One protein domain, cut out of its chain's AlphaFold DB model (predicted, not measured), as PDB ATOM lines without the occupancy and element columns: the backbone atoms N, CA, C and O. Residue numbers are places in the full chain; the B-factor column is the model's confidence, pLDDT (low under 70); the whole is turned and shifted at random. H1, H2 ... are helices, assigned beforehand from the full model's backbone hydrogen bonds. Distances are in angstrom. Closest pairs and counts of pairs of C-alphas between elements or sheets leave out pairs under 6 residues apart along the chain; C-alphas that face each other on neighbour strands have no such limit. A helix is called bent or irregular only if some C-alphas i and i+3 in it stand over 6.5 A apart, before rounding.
ATOM      1  N   LEU A 191     -22.662  38.679-133.889       88.69
ATOM      2  CA  LEU A 191     -22.830  37.584-132.927       88.69
ATOM      3  C   LEU A 191     -21.493  37.152-132.325       88.69
ATOM      4  O   LEU A 191     -21.412  36.920-131.119       88.69
ATOM      5  N   GLU A 192     -20.443  37.077-133.143       87.00
ATOM      6  CA  GLU A 192     -19.088  36.774-132.671       87.00
ATOM      7  C   GLU A 192     -18.585  37.845-131.705       87.00
ATOM      8  O   GLU A 192     -18.127  37.524-130.607       87.00
ATOM      9  N   LYS A 193     -18.738  39.123-132.074       89.88
ATOM     10  CA  LYS A 193     -18.306  40.231-131.223       89.88
ATOM     11  C   LYS A 193     -19.115  40.315-129.931       89.88
ATOM     12  O   LYS A 193     -18.539  40.538-128.870       89.88
ATOM     13  N   LEU A 194     -20.431  40.108-129.988       93.31
ATOM     14  CA  LEU A 194     -21.276  40.079-128.794       93.31
ATOM     15  C   LEU A 194     -20.880  38.922-127.870       93.31
ATOM     16  O   LEU A 194     -20.785  39.125-126.664       93.31
ATOM     17  N   LYS A 195     -20.567  37.741-128.420       93.25
ATOM     18  CA  LYS A 195     -20.045  36.603-127.650       93.25
ATOM     19  C   LYS A 195     -18.725  36.935-126.957       93.25
ATOM     20  O   LYS A 195     -18.607  36.707-125.757       93.25
ATOM     21  N   GLU A 196     -17.763  37.499-127.685       94.38
ATOM     22  CA  GLU A 196     -16.480  37.957-127.133       94.38
ATOM     23  C   GLU A 196     -16.691  38.935-125.964       94.38
ATOM     24  O   GLU A 196     -16.112  38.768-124.889       94.38
ATOM     25  N   LEU A 197     -17.564  39.930-126.148       93.81
ATOM     26  CA  LEU A 197     -17.866  40.928-125.126       93.81
ATOM     27  C   LEU A 197     -18.592  40.327-123.916       93.81
ATOM     28  O   LEU A 197     -18.255  40.665-122.786       93.81
ATOM     29  N   CYS A 198     -19.548  39.417-124.117       94.00
ATOM     30  CA  CYS A 198     -20.218  38.705-123.029       94.00
ATOM     31  C   CYS A 198     -19.227  37.892-122.182       94.00
ATOM     32  O   CYS A 198     -19.294  37.945-120.955       94.00
ATOM     33  N   GLU A 199     -18.279  37.189-122.806       93.81
ATOM     34  CA  GLU A 199     -17.233  36.461-122.075       93.81
ATOM     35  C   GLU A 199     -16.295  37.412-121.320       93.81
ATOM     36  O   GLU A 199     -16.041  37.219-120.132       93.81
ATOM     37  N   ARG A 200     -15.863  38.510-121.950       92.69
ATOM     38  CA  ARG A 200     -15.050  39.538-121.279       92.69
ATOM     39  C   ARG A 200     -15.786  40.228-120.124       92.69
ATOM     40  O   ARG A 200     -15.182  40.590-119.117       92.69
ATOM     41  N   ALA A 201     -17.096  40.423-120.233       92.50
ATOM     42  CA  ALA A 201     -17.898  40.960-119.142       92.50
ATOM     43  C   ALA A 201     -17.942  39.994-117.947       92.50
ATOM     44  O   ALA A 201     -17.830  40.451-116.808       92.50
ATOM     45  N   LYS A 202     -18.023  38.676-118.188       90.38
ATOM     46  CA  LYS A 202     -17.937  37.657-117.127       90.38
ATOM     47  C   LYS A 202     -16.588  37.709-116.413       90.38
ATOM     48  O   LYS A 202     -16.569  37.756-115.186       90.38
ATOM     49  N   THR A 203     -15.472  37.775-117.147       89.25
ATOM     50  CA  THR A 203     -14.130  37.851-116.532       89.25
ATOM     51  C   THR A 203     -13.945  39.117-115.695       89.25
ATOM     52  O   THR A 203     -13.248  39.102-114.684       89.25
ATOM     53  N   LEU A 204     -14.598  40.218-116.077       85.94
ATOM     54  CA  LEU A 204     -14.568  41.482-115.340       85.94
ATOM     55  C   LEU A 204     -15.654  41.601-114.256       85.94
ATOM     56  O   LEU A 204     -15.683  42.620-113.560       85.94
ATOM     57  N   ASN A 205     -16.490  40.576-114.070       89.50
ATOM     58  CA  ASN A 205     -17.625  40.549-113.147       89.50
ATOM     59  C   ASN A 205     -18.640  41.691-113.387       89.50
ATOM     60  O   ASN A 205     -19.126  42.331-112.455       89.50
ATOM     61  N   VAL A 206     -18.923  41.987-114.660       91.19
ATOM     62  CA  VAL A 206     -19.888  43.007-115.101       91.19
ATOM     63  C   VAL A 206     -21.235  42.348-115.383       91.19
ATOM     64  O   VAL A 206     -21.313  41.363-116.115       91.19
ATOM     65  N   ASN A 207     -22.322  42.909-114.844       90.38
ATOM     66  CA  ASN A 207     -23.661  42.365-115.064       90.38
ATOM     67  C   ASN A 207     -24.155  42.623-116.501       90.38
ATOM     68  O   ASN A 207     -24.564  43.734-116.859       90.38
ATOM     69  N   VAL A 208     -24.139  41.557-117.302       90.94
ATOM     70  CA  VAL A 208     -24.623  41.510-118.691       90.94
ATOM     71  C   VAL A 208     -25.584  40.336-118.919       90.94
ATOM     72  O   VAL A 208     -25.727  39.851-120.038       90.94
ATOM     73  N   GLY A 209     -26.242  39.852-117.856       87.56
ATOM     74  CA  GLY A 209     -27.051  38.628-117.902       87.56
ATOM     75  C   GLY A 209     -28.176  38.663-118.939       87.56
ATOM     76  O   GLY A 209     -28.448  37.658-119.587       87.56
ATOM     77  N   GLU A 210     -28.791  39.827-119.149       89.81
ATOM     78  CA  GLU A 210     -29.809  40.025-120.186       89.81
ATOM     79  C   GLU A 210     -29.225  39.915-121.602       89.81
ATOM     80  O   GLU A 210     -29.757  39.178-122.428       89.81
ATOM     81  N   ALA A 211     -28.075  40.545-121.864       91.00
ATOM     82  CA  ALA A 211     -27.401  40.455-123.158       91.00
ATOM     83  C   ALA A 211     -26.940  39.022-123.477       91.00
ATOM     84  O   ALA A 211     -27.064  38.585-124.619       91.00
ATOM     85  N   CYS A 212     -26.476  38.264-122.473       90.38
ATOM     86  CA  CYS A 212     -26.144  36.844-122.632       90.38
ATOM     87  C   CYS A 212     -27.372  36.005-123.023       90.38
ATOM     88  O   CYS A 212     -27.284  35.206-123.952       90.38
ATOM     89  N   LYS A 213     -28.526  36.222-122.373       92.06
ATOM     90  CA  LYS A 213     -29.784  35.536-122.724       92.06
ATOM     91  C   LYS A 213     -30.236  35.868-124.144       92.06
ATOM     92  O   LYS A 213     -30.658  34.985-124.886       92.06
ATOM     93  N   VAL A 214     -30.126  37.136-124.549       92.12
ATOM     94  CA  VAL A 214     -30.458  37.532-125.922       92.12
ATOM     95  C   VAL A 214     -29.471  36.913-126.914       92.12
ATOM     96  O   VAL A 214     -29.902  36.408-127.943       92.12
ATOM     97  N   LEU A 215     -28.171  36.857-126.612       92.75
ATOM     98  CA  LEU A 215     -27.181  36.170-127.449       92.75
ATOM     99  C   LEU A 215     -27.506  34.674-127.635       92.75
ATOM    100  O   LEU A 215     -27.330  34.152-128.737       92.75
ATOM    101  N   GLU A 216     -27.980  33.982-126.598       91.88
ATOM    102  CA  GLU A 216     -28.445  32.589-126.690       91.88
ATOM    103  C   GLU A 216     -29.647  32.470-127.637       91.88
ATOM    104  O   GLU A 216     -29.579  31.722-128.613       91.88
ATOM    105  N   MET A 217     -30.678  33.298-127.444       93.75
ATOM    106  CA  MET A 217     -31.851  33.361-128.329       93.75
ATOM    107  C   MET A 217     -31.462  33.654-129.790       93.75
ATOM    108  O   MET A 217     -31.971  33.029-130.722       93.75
ATOM    109  N   LEU A 218     -30.531  34.584-130.017       90.50
ATOM    110  CA  LEU A 218     -30.033  34.921-131.352       90.50
ATOM    111  C   LEU A 218     -29.253  33.756-131.986       90.50
ATOM    112  O   LEU A 218     -29.358  33.525-133.194       90.50
ATOM    113  N   ASN A 219     -28.502  32.989-131.191       88.06
ATOM    114  CA  ASN A 219     -27.823  31.782-131.655       88.06
ATOM    115  C   ASN A 219     -28.801  30.649-131.984       88.06
ATOM    116  O   ASN A 219     -28.600  29.954-132.979       88.06
ATOM    117  N   GLU A 220     -29.877  30.480-131.220       87.56
ATOM    118  CA  GLU A 220     -30.948  29.529-131.540       87.56
ATOM    119  C   GLU A 220     -31.688  29.922-132.825       87.56
ATOM    120  O   GLU A 220     -31.931  29.080-133.696       87.56
ATOM    121  N   ALA A 221     -31.982  31.214-133.012       84.56
ATOM    122  CA  ALA A 221     -32.543  31.733-134.259       84.56
ATOM    123  C   ALA A 221     -31.609  31.465-135.454       84.56
ATOM    124  O   ALA A 221     -32.073  31.105-136.537       84.56
ATOM    125  N   ARG A 222     -30.287  31.573-135.252       81.12
ATOM    126  CA  ARG A 222     -29.266  31.217-136.250       81.12
ATOM    127  C   ARG A 222     -29.279  29.725-136.579       81.12
ATOM    128  O   ARG A 222     -29.348  29.375-137.753       81.12
ATOM    129  N   LEU A 223     -29.236  28.855-135.570       81.62
ATOM    130  CA  LEU A 223     -29.207  27.397-135.755       81.62
ATOM    131  C   LEU A 223     -30.498  26.853-136.384       81.62
ATOM    132  O   LEU A 223     -30.448  25.902-137.156       81.62
ATOM    133  N   SER A 224     -31.641  27.480-136.103       79.56
ATOM    134  CA  SER A 224     -32.947  27.108-136.666       79.56
ATOM    135  C   SER A 224     -33.249  27.728-138.038       79.56
ATOM    136  O   SER A 224     -34.331  27.503-138.581       79.56
ATOM    137  N   GLY A 225     -32.333  28.525-138.604       72.81
ATOM    138  CA  GLY A 225     -32.521  29.190-139.901       72.81
ATOM    139  C   GLY A 225     -33.542  30.338-139.893       72.81
ATOM    140  O   GLY A 225     -33.966  30.786-140.956       72.81
ATOM    141  N   LYS A 226     -33.941  30.827-138.712       79.94
ATOM    142  CA  LYS A 226     -34.911  31.923-138.517       79.94
ATOM    143  C   LYS A 226     -34.252  33.288-138.277       79.94
ATOM    144  O   LYS A 226     -34.935  34.251-137.935       79.94
ATOM    145  N   TYR A 227     -32.935  33.388-138.429       78.56
ATOM    146  CA  TYR A 227     -32.196  34.635-138.242       78.56
ATOM    147  C   TYR A 227     -32.540  35.674-139.322       78.56
ATOM    148  O   TYR A 227     -32.744  35.335-140.486       78.56
ATOM    149  N   THR A 228     -32.606  36.953-138.946       78.00
ATOM    150  CA  THR A 228     -33.106  38.047-139.798       78.00
ATOM    151  C   THR A 228     -32.246  39.300-139.644       78.00
ATOM    152  O   THR A 228     -31.419  39.393-138.743       78.00
ATOM    153  N   GLU A 229     -32.469  40.303-140.493       77.62
ATOM    154  CA  GLU A 229     -31.827  41.618-140.368       77.62
ATOM    155  C   GLU A 229     -32.177  42.324-139.045       77.62
ATOM    156  O   GLU A 229     -31.332  42.984-138.445       77.62
ATOM    157  N   ALA A 230     -33.395  42.122-138.529       84.25
ATOM    158  CA  ALA A 230     -33.787  42.642-137.218       84.25
ATOM    159  C   ALA A 230     -32.931  42.039-136.090       84.25
ATOM    160  O   ALA A 230     -32.499  42.762-135.195       84.25
ATOM    161  N   HIS A 231     -32.620  40.741-136.175       86.88
ATOM    162  CA  HIS A 231     -31.715  40.067-135.244       86.88
ATOM    163  C   HIS A 231     -30.277  40.612-135.334       86.88
ATOM    164  O   HIS A 231     -29.639  40.827-134.303       86.88
ATOM    165  N   HIS A 232     -29.784  40.894-136.546       84.56
ATOM    166  CA  HIS A 232     -28.474  41.525-136.757       84.56
ATOM    167  C   HIS A 232     -28.393  42.915-136.114       84.56
ATOM    168  O   HIS A 232     -27.429  43.236-135.411       84.56
ATOM    169  N   LYS A 233     -29.434  43.732-136.313       86.62
ATOM    170  CA  LYS A 233     -29.538  45.063-135.710       86.62
ATOM    171  C   LYS A 233     -29.590  44.984-134.184       86.62
ATOM    172  O   LYS A 233     -28.849  45.703-133.518       86.62
ATOM    173  N   GLN A 234     -30.383  44.062-133.640       90.38
ATOM    174  CA  GLN A 234     -30.460  43.818-132.199       90.38
ATOM    175  C   GLN A 234     -29.094  43.421-131.612       90.38
ATOM    176  O   GLN A 234     -28.700  43.935-130.566       90.38
ATOM    177  N   ALA A 235     -28.330  42.562-132.299       89.62
ATOM    178  CA  ALA A 235     -26.966  42.222-131.891       89.62
ATOM    179  C   ALA A 235     -26.045  43.456-131.886       89.62
ATOM    180  O   ALA A 235     -25.287  43.652-130.938       89.62
ATOM    181  N   SER A 236     -26.135  44.315-132.907       87.75
ATOM    182  CA  SER A 236     -25.352  45.558-132.996       87.75
ATOM    183  C   SER A 236     -25.636  46.535-131.850       87.75
ATOM    184  O   SER A 236     -24.717  47.176-131.332       87.75
ATOM    185  N   GLU A 237     -26.904  46.675-131.464       89.81
ATOM    186  CA  GLU A 237     -27.323  47.545-130.360       89.81
ATOM    187  C   GLU A 237     -26.774  47.023-129.023       89.81
ATOM    188  O   GLU A 237     -26.147  47.776-128.272       89.81
ATOM    189  N   LEU A 238     -26.884  45.711-128.787       93.12
ATOM    190  CA  LEU A 238     -26.344  45.061-127.590       93.12
ATOM    191  C   LEU A 238     -24.819  45.141-127.492       93.12
ATOM    192  O   LEU A 238     -24.301  45.339-126.396       93.12
ATOM    193  N   ILE A 239     -24.084  45.034-128.606       92.25
ATOM    194  CA  ILE A 239     -22.621  45.225-128.616       92.25
ATOM    195  C   ILE A 239     -22.258  46.574-127.999       92.25
ATOM    196  O   ILE A 239     -21.398  46.638-127.124       92.25
ATOM    197  N   SER A 240     -22.922  47.644-128.439       88.50
ATOM    198  CA  SER A 240     -22.627  49.003-127.976       88.50
ATOM    199  C   SER A 240     -22.915  49.156-126.483       88.50
ATOM    200  O   SER A 240     -22.113  49.727-125.741       88.50
ATOM    201  N   GLU A 241     -24.036  48.602-126.020       92.12
ATOM    202  CA  GLU A 241     -24.415  48.635-124.611       92.12
ATOM    203  C   GLU A 241     -23.447  47.836-123.724       92.12
ATOM    204  O   GLU A 241     -22.924  48.363-122.735       92.12
ATOM    205  N   VAL A 242     -23.177  46.577-124.080       94.19
ATOM    206  CA  VAL A 242     -22.294  45.679-123.322       94.19
ATOM    207  C   VAL A 242     -20.877  46.242-123.273       94.19
ATOM    208  O   VAL A 242     -20.272  46.301-122.200       94.19
ATOM    209  N   TRP A 243     -20.354  46.715-124.406       94.38
ATOM    210  CA  TRP A 243     -19.013  47.288-124.482       94.38
ATOM    211  C   TRP A 243     -18.890  48.537-123.608       94.38
ATOM    212  O   TRP A 243     -17.937  48.653-122.839       94.38
ATOM    213  N   LYS A 244     -19.897  49.421-123.610       92.62
ATOM    214  CA  LYS A 244     -19.930  50.585-122.715       92.62
ATOM    215  C   LYS A 244     -19.876  50.184-121.236       92.62
ATOM    216  O   LYS A 244     -19.115  50.785-120.477       92.62
ATOM    217  N   ARG A 245     -20.650  49.174-120.815       93.31
ATOM    218  CA  ARG A 245     -20.644  48.677-119.423       93.31
ATOM    219  C   ARG A 245     -19.280  48.106-119.022       93.31
ATOM    220  O   ARG A 245     -18.811  48.390-117.923       93.31
ATOM    221  N   ILE A 246     -18.636  47.352-119.914       94.19
ATOM    222  CA  ILE A 246     -17.278  46.821-119.709       94.19
ATOM    223  C   ILE A 246     -16.280  47.957-119.475       94.19
ATOM    224  O   ILE A 246     -15.551  47.939-118.484       94.19
ATOM    225  N   LEU A 247     -16.281  48.966-120.348       92.31
ATOM    226  CA  LEU A 247     -15.343  50.087-120.268       92.31
ATOM    227  C   LEU A 247     -15.557  50.922-118.997       92.31
ATOM    228  O   LEU A 247     -14.589  51.300-118.344       92.31
ATOM    229  N   LEU A 248     -16.811  51.151-118.590       91.25
ATOM    230  CA  LEU A 248     -17.127  51.812-117.315       91.25
ATOM    231  C   LEU A 248     -16.601  51.030-116.106       91.25
ATOM    232  O   LEU A 248     -16.083  51.632-115.167       91.25
ATOM    233  N   ALA A 249     -16.713  49.700-116.128       90.00
ATOM    234  CA  ALA A 249     -16.216  48.848-115.053       90.00
ATOM    235  C   ALA A 249     -14.679  48.799-114.991       90.00
ATOM    236  O   ALA A 249     -14.111  48.737-113.903       90.00
ATOM    237  N   GLN A 250     -13.989  48.840-116.133       89.38
ATOM    238  CA  GLN A 250     -12.526  48.963-116.162       89.38
ATOM    239  C   GLN A 250     -12.074  50.327-115.634       89.38
ATOM    240  O   GLN A 250     -11.187  50.408-114.783       89.38
ATOM    241  N   LEU A 251     -12.735  51.399-116.076       87.38
ATOM    242  CA  LEU A 251     -12.433  52.756-115.632       87.38
ATOM    243  C   LEU A 251     -12.603  52.917-114.113       87.38
ATOM    244  O   LEU A 251     -11.767  53.556-113.475       87.38
ATOM    245  N   SER A 252     -13.649  52.325-113.523       84.94
ATOM    246  CA  SER A 252     -13.911  52.410-112.079       84.94
ATOM    247  C   SER A 252     -12.934  51.598-111.227       84.94
ATOM    248  O   SER A 252     -12.629  52.001-110.107       84.94
ATOM    249  N   LYS A 253     -12.411  50.481-111.749       80.94
ATOM    250  CA  LYS A 253     -11.362  49.684-111.090       80.94
ATOM    251  C   LYS A 253      -9.990  50.353-111.134       80.94
ATOM    252  O   LYS A 253      -9.113  49.995-110.352       80.94
ATOM    253  N   THR A 254      -9.793  51.306-112.041       74.44
ATOM    254  CA  THR A 254      -8.499  51.954-112.213       74.44
ATOM    255  C   THR A 254      -8.319  53.074-111.193       74.44
ATOM    256  O   THR A 254      -8.888  54.156-111.330       74.44
ATOM    257  N   VAL A 255      -7.511  52.823-110.160       65.50
ATOM    258  CA  VAL A 255      -7.174  53.821-109.138       65.50
ATOM    259  C   VAL A 255      -6.031  54.692-109.649       65.50
ATOM    260  O   VAL A 255      -4.884  54.253-109.703       65.50
ATOM    261  N   VAL A 256      -6.326  55.941-110.007       64.44
ATOM    262  CA  VAL A 256      -5.288  56.935-110.312       64.44
ATOM    263  C   VAL A 256      -5.027  57.773-109.064       64.44
ATOM    264  O   VAL A 256      -5.907  58.503-108.605       64.44
ATOM    265  N   ALA A 257      -3.822  57.665-108.502       53.00
ATOM    266  CA  ALA A 257      -3.413  58.468-107.354       53.00
ATOM    267  C   ALA A 257      -3.460  59.969-107.697       53.00
ATOM    268  O   ALA A 257      -3.004  60.403-108.754       53.00
ATOM    269  N   THR A 258      -3.996  60.772-106.781       45.31
ATOM    270  CA  THR A 258      -4.235  62.219-106.937       45.31
ATOM    271  C   THR A 258      -2.967  63.082-106.871       45.31
ATOM    272  O   THR A 258      -3.066  64.310-106.880       45.31
ATOM    273  N   SER A 259      -1.775  62.480-106.809       46.75
ATOM    274  CA  SER A 259      -0.512  63.214-106.704       46.75
ATOM    275  C   SER A 259      -0.094  63.837-108.043       46.75
ATOM    276  O   SER A 259      -0.364  63.321-109.129       46.75
ATOM    277  N   SER A 260       0.621  64.961-107.973       46.84
ATOM    278  CA  SER A 260       1.149  65.702-109.129       46.84
ATOM    279  C   SER A 260       2.109  64.889-110.012       46.84
ATOM    280  O   SER A 260       2.313  65.243-111.172       46.84
ATOM    281  N   GLN A 261       2.650  63.776-109.504       43.34
ATOM    282  CA  GLN A 261       3.526  62.855-110.238       43.34
ATOM    283  C   GLN A 261       2.772  61.978-111.259       43.34
ATOM    284  O   GLN A 261       3.392  61.440-112.172       43.34
ATOM    285  N   HIS A 262       1.438  61.897-111.179       59.12
ATOM    286  CA  HIS A 262       0.601  61.077-112.067       59.12
ATOM    287  C   HIS A 262      -0.328  61.895-112.972       59.12
ATOM    288  O   HIS A 262      -1.330  61.383-113.477       59.12
ATOM    289  N   ALA A 263       0.012  63.160-113.239       58.28
ATOM    290  CA  ALA A 263      -0.788  64.040-114.092       58.28
ATOM    291  C   ALA A 263      -1.108  63.423-115.470       58.28
ATOM    292  O   ALA A 263      -2.182  63.666-116.010       58.28
ATOM    293  N   GLN A 264      -0.216  62.600-116.033       58.53
ATOM    294  CA  GLN A 264      -0.446  61.887-117.299       58.53
ATOM    295  C   GLN A 264      -1.441  60.720-117.174       58.53
ATOM    296  O   GLN A 264      -2.302  60.566-118.037       58.53
ATOM    297  N   LEU A 265      -1.392  59.942-116.086       69.00
ATOM    298  CA  LEU A 265      -2.365  58.867-115.834       69.00
ATOM    299  C   LEU A 265      -3.766  59.439-115.625       69.00
ATOM    300  O   LEU A 265      -4.741  58.939-116.178       69.00
ATOM    301  N   ARG A 266      -3.860  60.543-114.875       70.69
ATOM    302  CA  ARG A 266      -5.131  61.236-114.643       70.69
ATOM    303  C   ARG A 266      -5.742  61.725-115.950       70.69
ATOM    304  O   ARG A 266      -6.936  61.559-116.168       70.69
ATOM    305  N   LYS A 267      -4.906  62.243-116.848       67.06
ATOM    306  CA  LYS A 267      -5.310  62.664-118.190       67.06
ATOM    307  C   LYS A 267      -5.860  61.511-119.030       67.06
ATOM    308  O   LYS A 267      -6.919  61.662-119.627       67.06
ATOM    309  N   LEU A 268      -5.184  60.361-119.059       69.19
ATOM    310  CA  LEU A 268      -5.665  59.177-119.786       69.19
ATOM    311  C   LEU A 268      -6.987  58.651-119.211       69.19
ATOM    312  O   LEU A 268      -7.885  58.281-119.966       69.19
ATOM    313  N   TRP A 269      -7.135  58.686-117.887       80.88
ATOM    314  CA  TRP A 269      -8.374  58.320-117.206       80.88
ATOM    315  C   TRP A 269      -9.529  59.274-117.553       80.88
ATOM    316  O   TRP A 269     -10.613  58.828-117.933       80.88
ATOM    317  N   GLU A 270      -9.305  60.591-117.494       72.38
ATOM    318  CA  GLU A 270     -10.307  61.601-117.867       72.38
ATOM    319  C   GLU A 270     -10.690  61.497-119.349       72.38
ATOM    320  O   GLU A 270     -11.865  61.602-119.700       72.38
ATOM    321  N   MET A 271      -9.714  61.214-120.209       66.88
ATOM    322  CA  MET A 271      -9.920  60.995-121.635       66.88
ATOM    323  C   MET A 271     -10.790  59.756-121.901       66.88
ATOM    324  O   MET A 271     -11.783  59.852-122.623       66.88
ATOM    325  N   ALA A 272     -10.489  58.619-121.264       78.62
ATOM    326  CA  ALA A 272     -11.323  57.419-121.339       78.62
ATOM    327  C   ALA A 272     -12.767  57.697-120.889       78.62
ATOM    328  O   ALA A 272     -13.720  57.317-121.575       78.62
ATOM    329  N   ARG A 273     -12.940  58.424-119.776       82.75
ATOM    330  CA  ARG A 273     -14.256  58.849-119.277       82.75
ATOM    331  C   ARG A 273     -15.022  59.674-120.312       82.75
ATOM    332  O   ARG A 273     -16.206  59.425-120.538       82.75
ATOM    333  N   ASN A 274     -14.358  60.641-120.938       70.44
ATOM    334  CA  ASN A 274     -14.982  61.523-121.921       70.44
ATOM    335  C   ASN A 274     -15.386  60.753-123.190       70.44
ATOM    336  O   ASN A 274     -16.494  60.952-123.684       70.44
ATOM    337  N   PHE A 275     -14.565  59.809-123.668       74.00
ATOM    338  CA  PHE A 275     -14.930  58.949-124.803       74.00
ATOM    339  C   PHE A 275     -16.163  58.092-124.537       74.00
ATOM    340  O   PHE A 275     -17.052  58.006-125.384       74.00
ATOM    341  N   ILE A 276     -16.263  57.517-123.337       80.00
ATOM    342  CA  ILE A 276     -17.455  56.770-122.923       80.00
ATOM    343  C   ILE A 276     -18.697  57.676-122.927       80.00
ATOM    344  O   ILE A 276     -19.780  57.234-123.322       80.00
ATOM    345  N   ALA A 277     -18.554  58.933-122.496       75.06
ATOM    346  CA  ALA A 277     -19.655  59.892-122.436       75.06
ATOM    347  C   ALA A 277     -20.173  60.281-123.830       75.06
ATOM    348  O   ALA A 277     -21.387  60.358-124.017       75.06
ATOM    349  N   VAL A 278     -19.281  60.465-124.810       71.00
ATOM    350  CA  VAL A 278     -19.662  60.821-126.190       71.00
ATOM    351  C   VAL A 278     -19.981  59.615-127.086       71.00
ATOM    352  O   VAL A 278     -20.396  59.796-128.227       71.00
ATOM    353  N   GLY A 279     -19.799  58.387-126.590       70.50
ATOM    354  CA  GLY A 279     -20.099  57.152-127.323       70.50
ATOM    355  C   GLY A 279     -18.974  56.631-128.226       70.50
ATOM    356  O   GLY A 279     -19.208  55.696-128.990       70.50
ATOM    357  N   ASP A 280     -17.753  57.168-128.131       67.12
ATOM    358  CA  ASP A 280     -16.581  56.625-128.834       67.12
ATOM    359  C   ASP A 280     -15.952  55.471-128.040       67.12
ATOM    360  O   ASP A 280     -14.920  55.605-127.382       67.12
ATOM    361  N   LEU A 281     -16.594  54.304-128.086       82.00
ATOM    362  CA  LEU A 281     -16.168  53.133-127.311       82.00
ATOM    363  C   LEU A 281     -14.780  52.618-127.728       82.00
ATOM    364  O   LEU A 281     -14.013  52.159-126.884       82.00
ATOM    365  N   GLY A 282     -14.415  52.756-129.007       71.62
ATOM    366  CA  GLY A 282     -13.083  52.392-129.492       71.62
ATOM    367  C   GLY A 282     -11.996  53.343-128.984       71.62
ATOM    368  O   GLY A 282     -10.901  52.898-128.640       71.62
ATOM    369  N   GLY A 283     -12.280  54.649-128.922       63.34
ATOM    370  CA  GLY A 283     -11.411  55.639-128.278       63.34
ATOM    371  C   GLY A 283     -11.224  55.360-126.789       63.34
ATOM    372  O   GLY A 283     -10.090  55.323-126.310       63.34
ATOM    373  N   ALA A 284     -12.322  55.083-126.083       78.38
ATOM    374  CA  ALA A 284     -12.316  54.740-124.663       78.38
ATOM    375  C   ALA A 284     -11.470  53.497-124.363       78.38
ATOM    376  O   ALA A 284     -10.648  53.520-123.449       78.38
ATOM    377  N   GLU A 285     -11.633  52.431-125.149       81.38
ATOM    378  CA  GLU A 285     -10.860  51.201-124.994       81.38
ATOM    379  C   GLU A 285      -9.361  51.427-125.191       81.38
ATOM    380  O   GLU A 285      -8.562  50.961-124.384       81.38
ATOM    381  N   ARG A 286      -8.963  52.196-126.211       70.69
ATOM    382  CA  ARG A 286      -7.548  52.547-126.411       70.69
ATOM    383  C   ARG A 286      -6.988  53.337-125.232       70.69
ATOM    384  O   ARG A 286      -5.901  53.023-124.757       70.69
ATOM    385  N   ALA A 287      -7.730  54.333-124.751       68.00
ATOM    386  CA  ALA A 287      -7.319  55.145-123.610       68.00
ATOM    387  C   ALA A 287      -7.141  54.297-122.336       68.00
ATOM    388  O   ALA A 287      -6.156  54.477-121.623       68.00
ATOM    389  N   LEU A 288      -8.051  53.348-122.083       80.31
ATOM    390  CA  LEU A 288      -7.968  52.414-120.957       80.31
ATOM    391  C   LEU A 288      -6.821  51.414-121.099       80.31
ATOM    392  O   LEU A 288      -6.065  51.251-120.150       80.31
ATOM    393  N   ASN A 289      -6.647  50.799-122.270       74.44
ATOM    394  CA  ASN A 289      -5.541  49.868-122.513       74.44
ATOM    395  C   ASN A 289      -4.197  50.536-122.250       74.44
ATOM    396  O   ASN A 289      -3.288  49.930-121.699       74.44
ATOM    397  N   TRP A 290      -4.074  51.807-122.607       69.31
ATOM    398  CA  TRP A 290      -2.873  52.555-122.308       69.31
ATOM    399  C   TRP A 290      -2.754  52.954-120.866       69.31
ATOM    400  O   TRP A 290      -1.667  52.842-120.326       69.31
ATOM    401  N   LEU A 291      -3.835  53.388-120.229       74.88
ATOM    402  CA  LEU A 291      -3.816  53.619-118.795       74.88
ATOM    403  C   LEU A 291      -3.321  52.363-118.055       74.88
ATOM    404  O   LEU A 291      -2.440  52.473-117.211       74.88
ATOM    405  N   GLU A 292      -3.799  51.178-118.441       75.62
ATOM    406  CA  GLU A 292      -3.312  49.887-117.946       75.62
ATOM    407  C   GLU A 292      -1.834  49.654-118.311       75.62
ATOM    408  O   GLU A 292      -1.038  49.346-117.426       75.62
ATOM    409  N   SER A 293      -1.423  49.874-119.567       67.56
ATOM    410  CA  SER A 293      -0.017  49.765-119.989       67.56
ATOM    411  C   SER A 293       0.911  50.704-119.222       67.56
ATOM    412  O   SER A 293       2.016  50.309-118.889       67.56
ATOM    413  N   PHE A 294       0.487  51.926-118.915       66.50
ATOM    414  CA  PHE A 294       1.251  52.907-118.146       66.50
ATOM    415  C   PHE A 294       1.294  52.588-116.647       66.50
ATOM    416  O   PHE A 294       2.220  53.007-115.960       66.50
ATOM    417  N   LEU A 295       0.278  51.898-116.126       70.81
ATOM    418  CA  LEU A 295       0.280  51.384-114.756       70.81
ATOM    419  C   LEU A 295       1.174  50.142-114.622       70.81
ATOM    420  O   LEU A 295       1.738  49.921-113.554       70.81
ATOM    421  N   GLN A 296       1.294  49.341-115.686       67.62
ATOM    422  CA  GLN A 296       2.094  48.111-115.713       67.62
ATOM    423  C   GLN A 296       3.553  48.340-116.124       67.62
ATOM    424  O   GLN A 296       4.454  47.722-115.562       67.62
ATOM    425  N   ALA A 297       3.798  49.206-117.105       56.22
ATOM    426  CA  ALA A 297       5.130  49.577-117.554       56.22
ATOM    427  C   ALA A 297       5.631  50.762-116.733       56.22
ATOM    428  O   ALA A 297       4.896  51.727-116.517       56.22
TER     429      ALA A 297
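Overview. This is residues 191 to 297 of the 575 residues of an uncharacterized protein of Armatimonadetes bacterium (UniProt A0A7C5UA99). Picture a long rod of helices in which H3 is shared by two groups set one after the other along the length: H1 and H2 pack on H3 toward one end, and the hairpin of H4 and H5 packs on the later part of H3 and reaches on to the other end. Together H1 to H5 form an up-and-down bundle, each helix running against the one before it, with the two groups staggered along the rod. The printed part has 107 residues with five named helices, in the order H1 H2 H3 H4 H5, and no named strand; its class is all helix. It is loose, with a radius of gyration of the C-alphas of 16.5 A, and its C-alphas span 58 by 24 by 20 A.

Along the chain. Find C-alpha 191 at (-22.830, 37.584, -132.927), where H1 begins; it runs through residues 191 to 203, 18.6 A. H2 follows at residues 209 to 223, 21.2 A. Look next for C-alpha 229 at (-31.827, 41.618, -140.368), where H3, residues 229 to 253, sets out on its 36.6 A. H4 takes residues 260 to 278, 27.3 A; it has a kink of 28 degrees near residue 267 and is irregular, with C-alphas 261 and 264 8.2 A apart. H5, residues 281 to 296, 22.2 A, ends at C-alpha 296, (2.094, 48.111, -115.713).

Arrangement. Begin with H3, the hub, which touches the other four helices. H1 touches it at a shallow tilt of 25 degrees, the same way; the closest C-alphas, of Leu 194 and Ile 239, are 5.3 A apart. H2 touches residues 231 to 242 of H3 alone, closest at the C-alphas of Ala 211 and Leu 238, 6.5 A. H1 and H2 form a helical hairpin, closest at the C-alphas of Cys 198 and Cys 212, 6.2 A. Further along, residues 240 to 251 of H3 alone touch H5, closest at the C-alphas of Lys 244 and Leu 281, 6.5 A. Residues 269 to 276 of H4 alone touch H3, closest at the C-alphas of Lys 244 and Ile 276, 6.7 A. H4 and H5 form a helical hairpin at a shallow tilt of 20 degrees, opposite ways, with the C-alphas of Ala 272 and Ala 284 closest at 4.4 A. H1 and H2 are both apart from H4 and H5. In H1, H2, H3 and H5 every O i to N i+4 pair is within hydrogen-bond range; in H4, 13 of 15 are.

Size, cuts and confidence. The two C-alphas farthest apart, of Gly 225 and Ser 260, are 58.4 A from each other. The printed part has no cut. The links H1 to H2, H2 to H3 and H4 to H5 are tight, and H3 to H4 is short. The mean pLDDT of the printed part is 80.3; look for values under 70 at 22 residues, among them residues 255 to 265.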